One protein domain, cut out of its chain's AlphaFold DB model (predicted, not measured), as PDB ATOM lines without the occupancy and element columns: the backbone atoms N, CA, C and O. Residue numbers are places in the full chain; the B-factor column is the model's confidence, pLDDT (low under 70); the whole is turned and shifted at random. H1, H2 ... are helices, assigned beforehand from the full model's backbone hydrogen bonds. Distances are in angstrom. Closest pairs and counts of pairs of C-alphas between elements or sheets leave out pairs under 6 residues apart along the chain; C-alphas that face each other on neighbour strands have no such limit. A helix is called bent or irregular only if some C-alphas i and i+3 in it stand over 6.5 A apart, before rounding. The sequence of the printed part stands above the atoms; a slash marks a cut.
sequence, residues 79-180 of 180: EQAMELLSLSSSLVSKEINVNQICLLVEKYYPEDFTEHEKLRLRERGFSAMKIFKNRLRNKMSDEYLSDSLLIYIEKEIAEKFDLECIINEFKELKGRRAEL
ATOM      1  N   GLU A  79       7.643 -35.138 -27.817       76.50
ATOM      2  CA  GLU A  79       6.602 -35.093 -26.784       76.50
ATOM      3  C   GLU A  79       6.904 -36.019 -25.594       76.50
ATOM      4  O   GLU A  79       6.717 -35.632 -24.443       76.50
ATOM      5  N   GLN A  80       7.485 -37.195 -25.852       75.31
ATOM      6  CA  GLN A  80       7.850 -38.153 -24.806       75.31
ATOM      7  C   GLN A  80       8.984 -37.638 -23.909       75.31
ATOM      8  O   GLN A  80       8.943 -37.859 -22.697       75.31
ATOM      9  N   ALA A  81       9.976 -36.948 -24.483       74.44
ATOM     10  CA  ALA A  81      11.079 -36.335 -23.746       74.44
ATOM     11  C   ALA A  81      10.602 -35.144 -22.898       74.44
ATOM     12  O   ALA A  81      11.007 -35.001 -21.744       74.44
ATOM     13  N   MET A  82       9.698 -34.322 -23.440       77.69
ATOM     14  CA  MET A  82       9.075 -33.211 -22.710       77.69
ATOM     15  C   MET A  82       8.215 -33.704 -21.543       77.69
ATOM     16  O   MET A  82       8.272 -33.145 -20.447       77.69
ATOM     17  N   GLU A  83       7.456 -34.779 -21.751       80.31
ATOM     18  CA  GLU A  83       6.668 -35.417 -20.702       80.31
ATOM     19  C   GLU A  83       7.575 -35.995 -19.606       80.31
ATOM     20  O   GLU A  83       7.375 -35.686 -18.433       80.31
ATOM     21  N   LEU A  84       8.638 -36.725 -19.965       79.06
ATOM     22  CA  LEU A  84       9.615 -37.236 -18.997       79.06
ATOM     23  C   LEU A  84      10.254 -36.107 -18.176       79.06
ATOM     24  O   LEU A  84      10.362 -36.227 -16.955       79.06
ATOM     25  N   LEU A  85      10.655 -35.004 -18.815       74.31
ATOM     26  CA  LEU A  85      11.233 -33.837 -18.141       74.31
ATOM     27  C   LEU A  85      10.235 -33.173 -17.187       74.31
ATOM     28  O   LEU A  85      10.592 -32.852 -16.051       74.31
ATOM     29  N   SER A  86       8.979 -33.028 -17.608       79.00
ATOM     30  CA  SER A  86       7.893 -32.508 -16.771       79.00
ATOM     31  C   SER A  86       7.671 -33.384 -15.532       79.00
ATOM     32  O   SER A  86       7.723 -32.893 -14.397       79.00
ATOM     33  N   LEU A  87       7.550 -34.703 -15.718       77.88
ATOM     34  CA  LEU A  87       7.416 -35.670 -14.626       77.88
ATOM     35  C   LEU A  87       8.645 -35.647 -13.691       77.88
ATOM     36  O   LEU A  87       8.511 -35.698 -12.467       77.88
ATOM     37  N   SER A  88       9.848 -35.510 -14.252       75.75
ATOM     38  CA  SER A  88      11.111 -35.466 -13.502       75.75
ATOM     39  C   SER A  88      11.270 -34.178 -12.694       75.75
ATOM     40  O   SER A  88      11.775 -34.215 -11.571       75.75
ATOM     41  N   SER A  89      10.786 -33.043 -13.207       70.50
ATOM     42  CA  SER A  89      10.775 -31.769 -12.476       70.50
ATOM     43  C   SER A  89       9.959 -31.867 -11.182       70.50
ATOM     44  O   SER A  89      10.355 -31.330 -10.144       70.50
ATOM     45  N   SER A  90       8.888 -32.667 -11.201       71.69
ATOM     46  CA  SER A  90       8.080 -32.940 -10.016       71.69
ATOM     47  C   SER A  90       8.891 -33.659  -8.939       71.69
ATOM     48  O   SER A  90       8.713 -33.367  -7.764       71.69
ATOM     49  N   LEU A  91       9.871 -34.508  -9.281       72.25
ATOM     50  CA  LEU A  91      10.721 -35.181  -8.285       72.25
ATOM     51  C   LEU A  91      11.563 -34.207  -7.438       72.25
ATOM     52  O   LEU A  91      11.977 -34.554  -6.322       72.25
ATOM     53  N   VAL A  92      11.786 -32.983  -7.925       65.94
ATOM     54  CA  VAL A  92      12.501 -31.913  -7.214       65.94
ATOM     55  C   VAL A  92      11.589 -31.189  -6.214       65.94
ATOM     56  O   VAL A  92      12.071 -30.692  -5.193       65.94
ATOM     57  N   SER A  93      10.270 -31.192  -6.434       66.06
ATOM     58  CA  SER A  93       9.310 -30.529  -5.551       66.06
ATOM     59  C   SER A  93       9.156 -31.259  -4.202       66.06
ATOM     60  O   SER A  93       9.510 -32.437  -4.024       66.06
ATOM     61  N   LYS A  94       8.653 -30.530  -3.198       64.50
ATOM     62  CA  LYS A  94       8.296 -31.097  -1.884       64.50
ATOM     63  C   LYS A  94       6.956 -31.834  -1.910       64.50
ATOM     64  O   LYS A  94       6.775 -32.763  -1.130       64.50
ATOM     65  N   GLU A  95       6.059 -31.450  -2.811       62.06
ATOM     66  CA  GLU A  95       4.720 -32.018  -2.950       62.06
ATOM     67  C   GLU A  95       4.649 -32.815  -4.249       62.06
ATOM     68  O   GLU A  95       4.475 -32.266  -5.334       62.06
ATOM     69  N   ILE A  96       4.836 -34.130  -4.133       67.56
ATOM     70  CA  ILE A  96       4.778 -35.046  -5.272       67.56
ATOM     71  C   ILE A  96       3.517 -35.878  -5.188       67.56
ATOM     72  O   ILE A  96       3.196 -36.448  -4.145       67.56
ATOM     73  N   ASN A  97       2.823 -35.968  -6.315       79.06
ATOM     74  CA  ASN A  97       1.631 -36.779  -6.464       79.06
ATOM     75  C   ASN A  97       2.005 -38.247  -6.744       79.06
ATOM     76  O   ASN A  97       2.861 -38.523  -7.586       79.06
ATOM     77  N   VAL A  98       1.332 -39.189  -6.072       83.06
ATOM     78  CA  VAL A  98       1.554 -40.639  -6.248       83.06
ATOM     79  C   VAL A  98       1.399 -41.037  -7.714       83.06
ATOM     80  O   VAL A  98       2.215 -41.794  -8.228       83.06
ATOM     81  N   ASN A  99       0.411 -40.473  -8.410       84.75
ATOM     82  CA  ASN A  99       0.117 -40.795  -9.804       84.75
ATOM     83  C   ASN A  99       1.277 -40.419 -10.730       84.75
ATOM     84  O   ASN A  99       1.566 -41.147 -11.669       84.75
ATOM     85  N   GLN A 100       1.972 -39.316 -10.442       84.56
ATOM     86  CA  GLN A 100       3.120 -38.863 -11.231       84.56
ATOM     87  C   GLN A 100       4.311 -39.822 -11.074       84.56
ATOM     88  O   GLN A 100       4.973 -40.154 -12.055       84.56
ATOM     89  N   ILE A 101       4.545 -40.338  -9.858       85.69
ATOM     90  CA  ILE A 101       5.567 -41.374  -9.637       85.69
ATOM     91  C   ILE A 101       5.151 -42.700 -10.276       85.69
ATOM     92  O   ILE A 101       5.983 -43.337 -10.914       85.69
ATOM     93  N   CYS A 102       3.888 -43.113 -10.138       87.25
ATOM     94  CA  CYS A 102       3.395 -44.329 -10.786       87.25
ATOM     95  C   CYS A 102       3.594 -44.265 -12.305       87.25
ATOM     96  O   CYS A 102       4.142 -45.203 -12.872       87.25
ATOM     97  N   LEU A 103       3.252 -43.137 -12.939       87.38
ATOM     98  CA  LEU A 103       3.463 -42.926 -14.374       87.38
ATOM     99  C   LEU A 103       4.939 -43.032 -14.768       87.38
ATOM    100  O   LEU A 103       5.254 -43.701 -15.746       87.38
ATOM    101  N   LEU A 104       5.853 -42.428 -14.001       84.69
ATOM    102  CA  LEU A 104       7.294 -42.547 -14.257       84.69
ATOM    103  C   LEU A 104       7.771 -43.999 -14.221       84.69
ATOM    104  O   LEU A 104       8.489 -44.446 -15.114       84.69
ATOM    105  N   VAL A 105       7.358 -44.724 -13.187       87.31
ATOM    106  CA  VAL A 105       7.762 -46.112 -12.976       87.31
ATOM    107  C   VAL A 105       7.176 -47.027 -14.048       87.31
ATOM    108  O   VAL A 105       7.867 -47.904 -14.545       87.31
ATOM    109  N   GLU A 106       5.917 -46.838 -14.429       88.69
ATOM    110  CA  GLU A 106       5.249 -47.720 -15.388       88.69
ATOM    111  C   GLU A 106       5.655 -47.441 -16.835       88.69
ATOM    112  O   GLU A 106       5.788 -48.377 -17.619       88.69
ATOM    113  N   LYS A 107       5.860 -46.170 -17.194       86.94
ATOM    114  CA  LYS A 107       6.080 -45.758 -18.585       86.94
ATOM    115  C   LYS A 107       7.553 -45.678 -18.978       86.94
ATOM    116  O   LYS A 107       7.874 -45.976 -20.123       86.94
ATOM    117  N   TYR A 108       8.433 -45.274 -18.061       83.88
ATOM    118  CA  TYR A 108       9.837 -44.984 -18.385       83.88
ATOM    119  C   TYR A 108      10.831 -45.922 -17.699       83.88
ATOM    120  O   TYR A 108      11.887 -46.182 -18.263       83.88
ATOM    121  N   TYR A 109      10.478 -46.467 -16.530       86.00
ATOM    122  CA  TYR A 109      11.333 -47.384 -15.765       86.00
ATOM    123  C   TYR A 109      10.635 -48.714 -15.413       86.00
ATOM    124  O   TYR A 109      10.671 -49.129 -14.250       86.00
ATOM    125  N   PRO A 110       9.971 -49.399 -16.368       86.56
ATOM    126  CA  PRO A 110       9.148 -50.569 -16.056       86.56
ATOM    127  C   PRO A 110       9.950 -51.745 -15.488       86.56
ATOM    128  O   PRO A 110       9.396 -52.498 -14.686       86.56
ATOM    129  N   GLU A 111      11.226 -51.861 -15.872       87.69
ATOM    130  CA  GLU A 111      12.139 -52.951 -15.498       87.69
ATOM    131  C   GLU A 111      12.917 -52.680 -14.195       87.69
ATOM    132  O   GLU A 111      13.372 -53.611 -13.534       87.69
ATOM    133  N   ASP A 112      13.062 -51.417 -13.777       85.94
ATOM    134  CA  ASP A 112      13.817 -51.053 -12.563       85.94
ATOM    135  C   ASP A 112      13.030 -51.265 -11.262       85.94
ATOM    136  O   ASP A 112      13.586 -51.170 -10.156       85.94
ATOM    137  N   PHE A 113      11.728 -51.525 -11.381       88.25
ATOM    138  CA  PHE A 113      10.814 -51.695 -10.262       88.25
ATOM    139  C   PHE A 113       9.961 -52.941 -10.453       88.25
ATOM    140  O   PHE A 113       9.293 -53.125 -11.467       88.25
ATOM    141  N   THR A 114       9.920 -53.770  -9.419       90.81
ATOM    142  CA  THR A 114       9.081 -54.968  -9.403       90.81
ATOM    143  C   THR A 114       7.604 -54.605  -9.246       90.81
ATOM    144  O   THR A 114       7.251 -53.578  -8.658       90.81
ATOM    145  N   GLU A 115       6.710 -55.490  -9.687       89.50
ATOM    146  CA  GLU A 115       5.262 -55.300  -9.514       89.50
ATOM    147  C   GLU A 115       4.858 -55.109  -8.047       89.50
ATOM    148  O   GLU A 115       4.023 -54.266  -7.719       89.50
ATOM    149  N   HIS A 116       5.517 -55.821  -7.132       88.56
ATOM    150  CA  HIS A 116       5.280 -55.670  -5.699       88.56
ATOM    151  C   HIS A 116       5.672 -54.271  -5.190       88.56
ATOM    152  O   HIS A 116       5.018 -53.704  -4.314       88.56
ATOM    153  N   GLU A 117       6.735 -53.679  -5.730       87.94
ATOM    154  CA  GLU A 117       7.121 -52.308  -5.406       87.94
ATOM    155  C   GLU A 117       6.091 -51.310  -5.950       87.94
ATOM    156  O   GLU A 117       5.669 -50.422  -5.204       87.94
ATOM    157  N   LYS A 118       5.635 -51.475  -7.200       88.12
ATOM    158  CA  LYS A 118       4.585 -50.635  -7.809       88.12
ATOM    159  C   LYS A 118       3.281 -50.689  -7.005       88.12
ATOM    160  O   LYS A 118       2.662 -49.657  -6.747       88.12
ATOM    161  N   LEU A 119       2.898 -51.875  -6.531       87.31
ATOM    162  CA  LEU A 119       1.743 -52.058  -5.649       87.31
ATOM    163  C   LEU A 119       1.932 -51.315  -4.318       87.31
ATOM    164  O   LEU A 119       1.075 -50.535  -3.904       87.31
ATOM    165  N   ARG A 120       3.104 -51.468  -3.689       86.50
ATOM    166  CA  ARG A 120       3.442 -50.761  -2.446       86.50
ATOM    167  C   ARG A 120       3.417 -49.244  -2.597       86.50
ATOM    168  O   ARG A 120       3.087 -48.565  -1.629       86.50
ATOM    169  N   LEU A 121       3.783 -48.702  -3.755       86.62
ATOM    170  CA  LEU A 121       3.693 -47.265  -4.015       86.62
ATOM    171  C   LEU A 121       2.234 -46.783  -3.970       86.62
ATOM    172  O   LEU A 121       1.953 -45.770  -3.328       86.62
ATOM    173  N   ARG A 122       1.314 -47.540  -4.579       84.06
ATOM    174  CA  ARG A 122      -0.129 -47.250  -4.560       84.06
ATOM    175  C   ARG A 122      -0.742 -47.387  -3.165       84.06
ATOM    176  O   ARG A 122      -1.528 -46.537  -2.765       84.06
ATOM    177  N   GLU A 123      -0.366 -48.419  -2.416       84.06
ATOM    178  CA  GLU A 123      -0.990 -48.741  -1.123       84.06
ATOM    179  C   GLU A 123      -0.408 -47.957   0.061       84.06
ATOM    180  O   GLU A 123      -1.134 -47.546   0.964       84.06
ATOM    181  N   ARG A 124       0.918 -47.750   0.091       75.31
ATOM    182  CA  ARG A 124       1.636 -47.135   1.230       75.31
ATOM    183  C   ARG A 124       1.976 -45.654   1.035       75.31
ATOM    184  O   ARG A 124       2.614 -45.063   1.918       75.31
ATOM    185  N   GLY A 125       1.542 -45.066  -0.085       74.81
ATOM    186  CA  GLY A 125       1.531 -43.628  -0.364       74.81
ATOM    187  C   GLY A 125       2.806 -42.901   0.068       74.81
ATOM    188  O   GLY A 125       3.913 -43.276  -0.319       74.81
ATOM    189  N   PHE A 126       2.656 -41.876   0.916       70.38
ATOM    190  CA  PHE A 126       3.726 -40.965   1.353       70.38
ATOM    191  C   PHE A 126       5.000 -41.652   1.879       70.38
ATOM    192  O   PHE A 126       6.102 -41.160   1.633       70.38
ATOM    193  N   SER A 127       4.880 -42.788   2.575       74.31
ATOM    194  CA  SER A 127       6.047 -43.491   3.136       74.31
ATOM    195  C   SER A 127       6.889 -44.183   2.059       74.31
ATOM    196  O   SER A 127       8.118 -44.090   2.069       74.31
ATOM    197  N   ALA A 128       6.231 -44.830   1.092       80.31
ATOM    198  CA  ALA A 128       6.881 -45.491  -0.035       80.31
ATOM    199  C   ALA A 128       7.384 -44.466  -1.061       80.31
ATOM    200  O   ALA A 128       8.486 -44.614  -1.590       80.31
ATOM    201  N   MET A 129       6.634 -43.379  -1.261       84.19
ATOM    202  CA  MET A 129       6.958 -42.289  -2.184       84.19
ATOM    203  C   MET A 129       8.379 -41.757  -1.989       84.19
ATOM    204  O   MET A 129       9.103 -41.554  -2.960       84.19
ATOM    205  N   LYS A 130       8.809 -41.565  -0.735       81.88
ATOM    206  CA  LYS A 130      10.145 -41.042  -0.421       81.88
ATOM    207  C   LYS A 130      11.262 -41.956  -0.936       81.88
ATOM    208  O   LYS A 130      12.267 -41.463  -1.441       81.88
ATOM    209  N   ILE A 131      11.072 -43.271  -0.834       84.19
ATOM    210  CA  ILE A 131      12.032 -44.278  -1.305       84.19
ATOM    211  C   ILE A 131      12.067 -44.283  -2.833       84.19
ATOM    212  O   ILE A 131      13.142 -44.206  -3.426       84.19
ATOM    213  N   PHE A 132      10.893 -44.306  -3.463       86.31
ATOM    214  CA  PHE A 132      10.755 -44.288  -4.917       86.31
ATOM    215  C   PHE A 132      11.362 -43.045  -5.546       86.31
ATOM    216  O   PHE A 132      12.167 -43.156  -6.462       86.31
ATOM    217  N   LYS A 133      11.054 -41.870  -5.000       82.94
ATOM    218  CA  LYS A 133      11.636 -40.604  -5.434       82.94
ATOM    219  C   LYS A 133      13.160 -40.633  -5.392       82.94
ATOM    220  O   LYS A 133      13.801 -40.177  -6.332       82.94
ATOM    221  N   ASN A 134      13.742 -41.152  -4.313       83.00
ATOM    222  CA  ASN A 134      15.194 -41.180  -4.185       83.00
ATOM    223  C   ASN A 134      15.831 -42.144  -5.195       83.00
ATOM    224  O   ASN A 134      16.825 -41.805  -5.826       83.00
ATOM    225  N   ARG A 135      15.224 -43.320  -5.391       84.12
ATOM    226  CA  ARG A 135      15.681 -44.296  -6.387       84.12
ATOM    227  C   ARG A 135      15.564 -43.766  -7.810       84.12
ATOM    228  O   ARG A 135      16.544 -43.839  -8.538       84.12
ATOM    229  N   LEU A 136      14.414 -43.188  -8.166       82.62
ATOM    230  CA  LEU A 136      14.198 -42.549  -9.463       82.62
ATOM    231  C   LEU A 136      15.222 -41.445  -9.692       82.62
ATOM    232  O   LEU A 136      15.878 -41.458 -10.718       82.62
ATOM    233  N   ARG A 137      15.441 -40.547  -8.724       77.50
ATOM    234  CA  ARG A 137      16.432 -39.471  -8.853       77.50
ATOM    235  C   ARG A 137      17.848 -40.000  -9.096       77.50
ATOM    236  O   ARG A 137      18.565 -39.423  -9.905       77.50
ATOM    237  N   ASN A 138      18.242 -41.072  -8.414       79.56
ATOM    238  CA  ASN A 138      19.557 -41.681  -8.616       79.56
ATOM    239  C   ASN A 138      19.666 -42.306 -10.012       79.56
ATOM    240  O   ASN A 138      20.601 -42.006 -10.740       79.56
ATOM    241  N   LYS A 139      18.661 -43.090 -10.413       78.25
ATOM    242  CA  LYS A 139      18.587 -43.727 -11.734       78.25
ATOM    243  C   LYS A 139      18.590 -42.721 -12.883       78.25
ATOM    244  O   LYS A 139      19.384 -42.810 -13.807       78.25
ATOM    245  N   MET A 140      17.744 -41.708 -12.767       72.00
ATOM    246  CA  MET A 140      17.628 -40.599 -13.702       72.00
ATOM    247  C   MET A 140      18.938 -39.820 -13.866       72.00
ATOM    248  O   MET A 140      19.311 -39.467 -14.987       72.00
ATOM    249  N   SER A 141      19.629 -39.549 -12.754       67.06
ATOM    250  CA  SER A 141      20.915 -38.847 -12.760       67.06
ATOM    251  C   SER A 141      22.024 -39.646 -13.443       67.06
ATOM    252  O   SER A 141      22.917 -39.025 -14.009       67.06
ATOM    253  N   ASP A 142      21.978 -40.977 -13.373       68.62
ATOM    254  CA  ASP A 142      22.964 -41.851 -14.018       68.62
ATOM    255  C   ASP A 142      22.691 -42.033 -15.513       68.62
ATOM    256  O   ASP A 142      23.629 -42.177 -16.293       68.62
ATOM    257  N   GLU A 143      21.418 -42.039 -15.921       64.31
ATOM    258  CA  GLU A 143      21.064 -42.502 -17.260       64.31
ATOM    259  C   GLU A 143      20.995 -41.388 -18.314       64.31
ATOM    260  O   GLU A 143      21.522 -41.640 -19.383       64.31
ATOM    261  N   TYR A 144      20.427 -40.186 -18.087       59.31
ATOM    262  CA  TYR A 144      20.386 -39.128 -19.142       59.31
ATOM    263  C   TYR A 144      19.824 -37.744 -18.720       59.31
ATOM    264  O   TYR A 144      19.739 -36.825 -19.548       59.31
ATOM    265  N   LEU A 145      19.360 -37.556 -17.476       61.03
ATOM    266  CA  LEU A 145      18.545 -36.378 -17.128       61.03
ATOM    267  C   LEU A 145      19.330 -35.089 -16.887       61.03
ATOM    268  O   LEU A 145      18.780 -34.017 -17.120       61.03
ATOM    269  N   SER A 146      20.596 -35.163 -16.473       63.09
ATOM    270  CA  SER A 146      21.467 -33.981 -16.374       63.09
ATOM    271  C   SER A 146      21.651 -33.317 -17.739       63.09
ATOM    272  O   SER A 146      21.445 -32.110 -17.874       63.09
ATOM    273  N   ASP A 147      21.953 -34.119 -18.757       63.44
ATOM    274  CA  ASP A 147      22.105 -33.657 -20.132       63.44
ATOM    275  C   ASP A 147      20.758 -33.209 -20.705       63.44
ATOM    276  O   ASP A 147      20.668 -32.140 -21.300       63.44
ATOM    277  N   SER A 148      19.675 -33.945 -20.448       60.62
ATOM    278  CA  SER A 148      18.337 -33.567 -20.926       60.62
ATOM    279  C   SER A 148      17.828 -32.250 -20.312       60.62
ATOM    280  O   SER A 148      17.220 -31.445 -21.016       60.62
ATOM    281  N   LEU A 149      18.114 -31.982 -19.030       67.69
ATOM    282  CA  LEU A 149      17.785 -30.714 -18.360       67.69
ATOM    283  C   LEU A 149      18.652 -29.554 -18.858       67.69
ATOM    284  O   LEU A 149      18.137 -28.460 -19.078       67.69
ATOM    285  N   LEU A 150      19.953 -29.781 -19.061       65.69
ATOM    286  CA  LEU A 150      20.853 -28.773 -19.621       65.69
ATOM    287  C   LEU A 150      20.390 -28.354 -21.016       65.69
ATOM    288  O   LEU A 150      20.309 -27.163 -21.306       65.69
ATOM    289  N   ILE A 151      20.038 -29.328 -21.855       59.12
ATOM    290  CA  ILE A 151      19.561 -29.043 -23.203       59.12
ATOM    291  C   ILE A 151      18.157 -28.397 -23.132       59.12
ATOM    292  O   ILE A 151      17.865 -27.530 -23.947       59.12
ATOM    293  N   TYR A 152      17.281 -28.750 -22.174       61.94
ATOM    294  CA  TYR A 152      15.974 -28.084 -21.993       61.94
ATOM    295  C   TYR A 152      16.138 -26.596 -21.674       61.94
ATOM    296  O   TYR A 152      15.469 -25.757 -22.268       61.94
ATOM    297  N   ILE A 153      17.083 -26.262 -20.794       66.38
ATOM    298  CA  ILE A 153      17.441 -24.874 -20.493       66.38
ATOM    299  C   ILE A 153      18.031 -24.198 -21.739       66.38
ATOM    300  O   ILE A 153      17.653 -23.073 -22.056       66.38
ATOM    301  N   GLU A 154      18.915 -24.874 -22.484       62.91
ATOM    302  CA  GLU A 154      19.433 -24.359 -23.762       62.91
ATOM    303  C   GLU A 154      18.288 -24.110 -24.775       62.91
ATOM    304  O   GLU A 154      18.316 -23.093 -25.467       62.91
ATOM    305  N   LYS A 155      17.253 -24.965 -24.822       65.56
ATOM    306  CA  LYS A 155      16.052 -24.800 -25.661       65.56
ATOM    307  C   LYS A 155      15.178 -23.635 -25.200       65.56
ATOM    308  O   LYS A 155      14.813 -22.820 -26.034       65.56
ATOM    309  N   GLU A 156      14.880 -23.511 -23.908       67.25
ATOM    310  CA  GLU A 156      14.083 -22.396 -23.372       67.25
ATOM    311  C   GLU A 156      14.771 -21.046 -23.632       67.25
ATOM    312  O   GLU A 156      14.128 -20.039 -23.919       67.25
ATOM    313  N   ILE A 157      16.105 -21.024 -23.560       66.38
ATOM    314  CA  ILE A 157      16.906 -19.861 -23.938       66.38
ATOM    315  C   ILE A 157      16.814 -19.623 -25.450       66.38
ATOM    316  O   ILE A 157      16.589 -18.488 -25.853       66.38
ATOM    317  N   ALA A 158      16.948 -20.660 -26.282       64.75
ATOM    318  CA  ALA A 158      16.859 -20.542 -27.738       64.75
ATOM    319  C   ALA A 158      15.473 -20.080 -28.224       64.75
ATOM    320  O   ALA A 158      15.402 -19.263 -29.133       64.75
ATOM    321  N   GLU A 159      14.387 -20.534 -27.598       67.56
ATOM    322  CA  GLU A 159      13.010 -20.115 -27.906       67.56
ATOM    323  C   GLU A 159      12.749 -18.639 -27.579       67.56
ATOM    324  O   GLU A 159      11.883 -18.015 -28.188       67.56
ATOM    325  N   LYS A 160      13.512 -18.054 -26.647       67.00
ATOM    326  CA  LYS A 160      13.455 -16.616 -26.341       67.00
ATOM    327  C   LYS A 160      14.147 -15.755 -27.399       67.00
ATOM    328  O   LYS A 160      13.978 -14.536 -27.375       67.00
ATOM    329  N   PHE A 161      14.904 -16.356 -28.316       64.94
ATOM    330  CA  PHE A 161      15.498 -15.658 -29.448       64.94
ATOM    331  C   PHE A 161      14.686 -15.931 -30.713       64.94
ATOM    332  O   PHE A 161      14.647 -17.048 -31.221       64.94
ATOM    333  N   ASP A 162      14.052 -14.888 -31.246       68.12
ATOM    334  CA  ASP A 162      13.345 -14.988 -32.518       68.12
ATOM    335  C   ASP A 162      14.353 -15.120 -33.672       68.12
ATOM    336  O   ASP A 162      15.243 -14.281 -33.857       68.12
ATOM    337  N   LEU A 163      14.203 -16.187 -34.457       60.88
ATOM    338  CA  LEU A 163      15.027 -16.456 -35.632       60.88
ATOM    339  C   LEU A 163      14.940 -15.305 -36.641       60.88
ATOM    340  O   LEU A 163      15.955 -14.947 -37.240       60.88
ATOM    341  N   GLU A 164      13.767 -14.687 -36.794       60.84
ATOM    342  CA  GLU A 164      13.591 -13.520 -37.665       60.84
ATOM    343  C   GLU A 164      14.341 -12.297 -37.126       60.84
ATOM    344  O   GLU A 164      14.915 -11.532 -37.904       60.84
ATOM    345  N   CYS A 165      14.425 -12.142 -35.802       66.44
ATOM    346  CA  CYS A 165      15.189 -11.069 -35.170       66.44
ATOM    347  C   CYS A 165      16.693 -11.211 -35.465       66.44
ATOM    348  O   CYS A 165      17.304 -10.268 -35.968       66.44
ATOM    349  N   ILE A 166      17.259 -12.413 -35.298       65.94
ATOM    350  CA  ILE A 166      18.674 -12.698 -35.614       65.94
ATOM    351  C   ILE A 166      18.957 -12.510 -37.113       65.94
ATOM    352  O   ILE A 166      19.964 -11.914 -37.498       65.94
ATOM    353  N   ILE A 167      18.071 -13.011 -37.981       69.31
ATOM    354  CA  ILE A 167      18.218 -12.891 -39.437       69.31
ATOM    355  C   ILE A 167      18.187 -11.422 -39.869       69.31
ATOM    356  O   ILE A 167      18.986 -11.020 -40.720       69.31
ATOM    357  N   ASN A 168      17.281 -10.620 -39.311       65.19
ATOM    358  CA  ASN A 168      17.150  -9.212 -39.674       65.19
ATOM    359  C   ASN A 168      18.330  -8.384 -39.162       65.19
ATOM    360  O   ASN A 168      18.907  -7.629 -39.940       65.19
ATOM    361  N   GLU A 169      18.792  -8.624 -37.937       68.00
ATOM    362  CA  GLU A 169      19.996  -7.987 -37.395       68.00
ATOM    363  C   GLU A 169      21.242  -8.307 -38.247       68.00
ATOM    364  O   GLU A 169      22.065  -7.437 -38.547       68.00
ATOM    365  N   PHE A 170      21.342  -9.539 -38.761       62.25
ATOM    366  CA  PHE A 170      22.429  -9.946 -39.653       62.25
ATOM    367  C   PHE A 170      22.330  -9.331 -41.059       62.25
ATOM    368  O   PHE A 170      23.349  -8.991 -41.670       62.25
ATOM    369  N   LYS A 171      21.112  -9.159 -41.587       63.47
ATOM    370  CA  LYS A 171      20.879  -8.423 -42.841       63.47
ATOM    371  C   LYS A 171      21.299  -6.957 -42.696       63.47
ATOM    372  O   LYS A 171      21.972  -6.447 -43.591       63.47
ATOM    373  N   GLU A 172      20.987  -6.316 -41.569       66.12
ATOM    374  CA  GLU A 172      21.385  -4.929 -41.293       66.12
ATOM    375  C   GLU A 172      22.900  -4.774 -41.100       66.12
ATOM    376  O   GLU A 172      23.510  -3.830 -41.608       66.12
ATOM    377  N   LEU A 173      23.556  -5.750 -40.467       61.88
ATOM    378  CA  LEU A 173      25.020  -5.822 -40.393       61.88
ATOM    379  C   LEU A 173      25.672  -5.920 -41.780       61.88
ATOM    380  O   LEU A 173      26.713  -5.308 -42.019       61.88
ATOM    381  N   LYS A 174      25.051  -6.645 -42.719       57.94
ATOM    382  CA  LYS A 174      25.547  -6.798 -44.097       57.94
ATOM    383  C   LYS A 174      25.313  -5.557 -44.971       57.94
ATOM    384  O   LYS A 174      26.018  -5.392 -45.965       57.94
ATOM    385  N   GLY A 175      24.368  -4.693 -44.589       52.75
ATOM    386  CA  GLY A 175      24.137  -3.380 -45.201       52.75
ATOM    387  C   GLY A 175      25.248  -2.367 -44.909       52.75
ATOM    388  O   GLY A 175      25.439  -1.432 -45.676       52.75
ATOM    389  N   ARG A 176      26.054  -2.592 -43.861       53.47
ATOM    390  CA  ARG A 176      27.196  -1.740 -43.486       53.47
ATOM    391  C   ARG A 176      28.513  -2.167 -44.139       53.47
ATOM    392  O   ARG A 176      29.563  -2.159 -43.496       53.47
ATOM    393  N   ARG A 177      28.493  -2.537 -45.423       52.69
ATOM    394  CA  ARG A 177      29.737  -2.513 -46.206       52.69
ATOM    395  C   ARG A 177      30.072  -1.051 -46.469       52.69
ATOM    396  O   ARG A 177      29.345  -0.379 -47.185       52.69
ATOM    397  N   ALA A 178      31.120  -0.607 -45.784       49.94
ATOM    398  CA  ALA A 178      31.641   0.746 -45.752       49.94
ATOM    399  C   ALA A 178      31.630   1.428 -47.125       49.94
ATOM    400  O   ALA A 178      32.148   0.881 -48.097       49.94
ATOM    401  N   GLU A 179      31.089   2.644 -47.158       50.00
ATOM    402  CA  GLU A 179      31.572   3.671 -48.070       50.00
ATOM    403  C   GLU A 179      33.047   3.918 -47.714       50.00
ATOM    404  O   GLU A 179      33.356   4.548 -46.700       50.00
ATOM    405  N   LEU A 180      33.953   3.328 -48.492       42.78
ATOM    406  CA  LEU A 180      35.374   3.665 -48.554       42.78
ATOM    407  C   LEU A 180      35.774   3.761 -50.023       42.78
ATOM    408  O   LEU A 180      35.441   2.817 -50.776       42.78
TER     409      LEU A 180
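This is residues 79 to 180 of the 180 residues of an uncharacterized protein of Mikania micrantha (UniProt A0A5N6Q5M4). A small helical head holds H1, H2 and the two arms of the bent helix H3, with H2 between H1 and H3a and H3b along one side of H2; from it a long arm sticks out, residues 153 to 180, with the last part of H4, then H5 and a tail. This arm makes much of the length. The printed part has 102 residues with five named helices, H1 to H5 in chain order, and no named strand: all helix. It is extended, with a radius of gyration of the C-alphas of 21.6 A and spans of 79 by 24 by 19 A.

H1, residues 79 to 92, and H2, residues 98 to 107, form a helical hairpin: residues 84 to 90 of H1 touch H2, with C-alphas 87 and 100 closest at 6.3 A. H3, residues 115 to 143, was assigned as one helix by its hydrogen bonds but is bent, C-alphas 123 and 126 being 9.4 A apart; its arms are H3a, 115 to 123, and H3b, 126 to 143. H2 and H3a form a second hairpin at a shallow tilt of 17 degrees, closest at C-alphas 98 and 122, 7.0 A. H3b touches H2 with residues 126 to 133 alone, closest at C-alphas 129 and 98, 7.0 A. H4, residues 145 to 159, only just touches H1, with 3 pairs of C-alphas within 8 A, closest at 85 and 149, 7.3 A. H5, residues 163 to 175, touches no helix. Every O i to N i+4 pair is within hydrogen-bond range in H2, H3a, H4 and H5, against 8 of 10 in H1 and 12 of 14 in H3b.

H1 begins at C-alpha 79 (6.602, -35.093, -26.784) and is 20.7 A long. H3b is 25.5 A long, H4 20.3 A. H5 ends at C-alpha 175 (24.137, -3.380, -45.201).

The C-alphas of Glu 123 and Leu 180, 79.5 A apart, are the two farthest apart. The printed part has no cut and no long link. Residues 92 to 96 and 141 to 180 have pLDDT under 70.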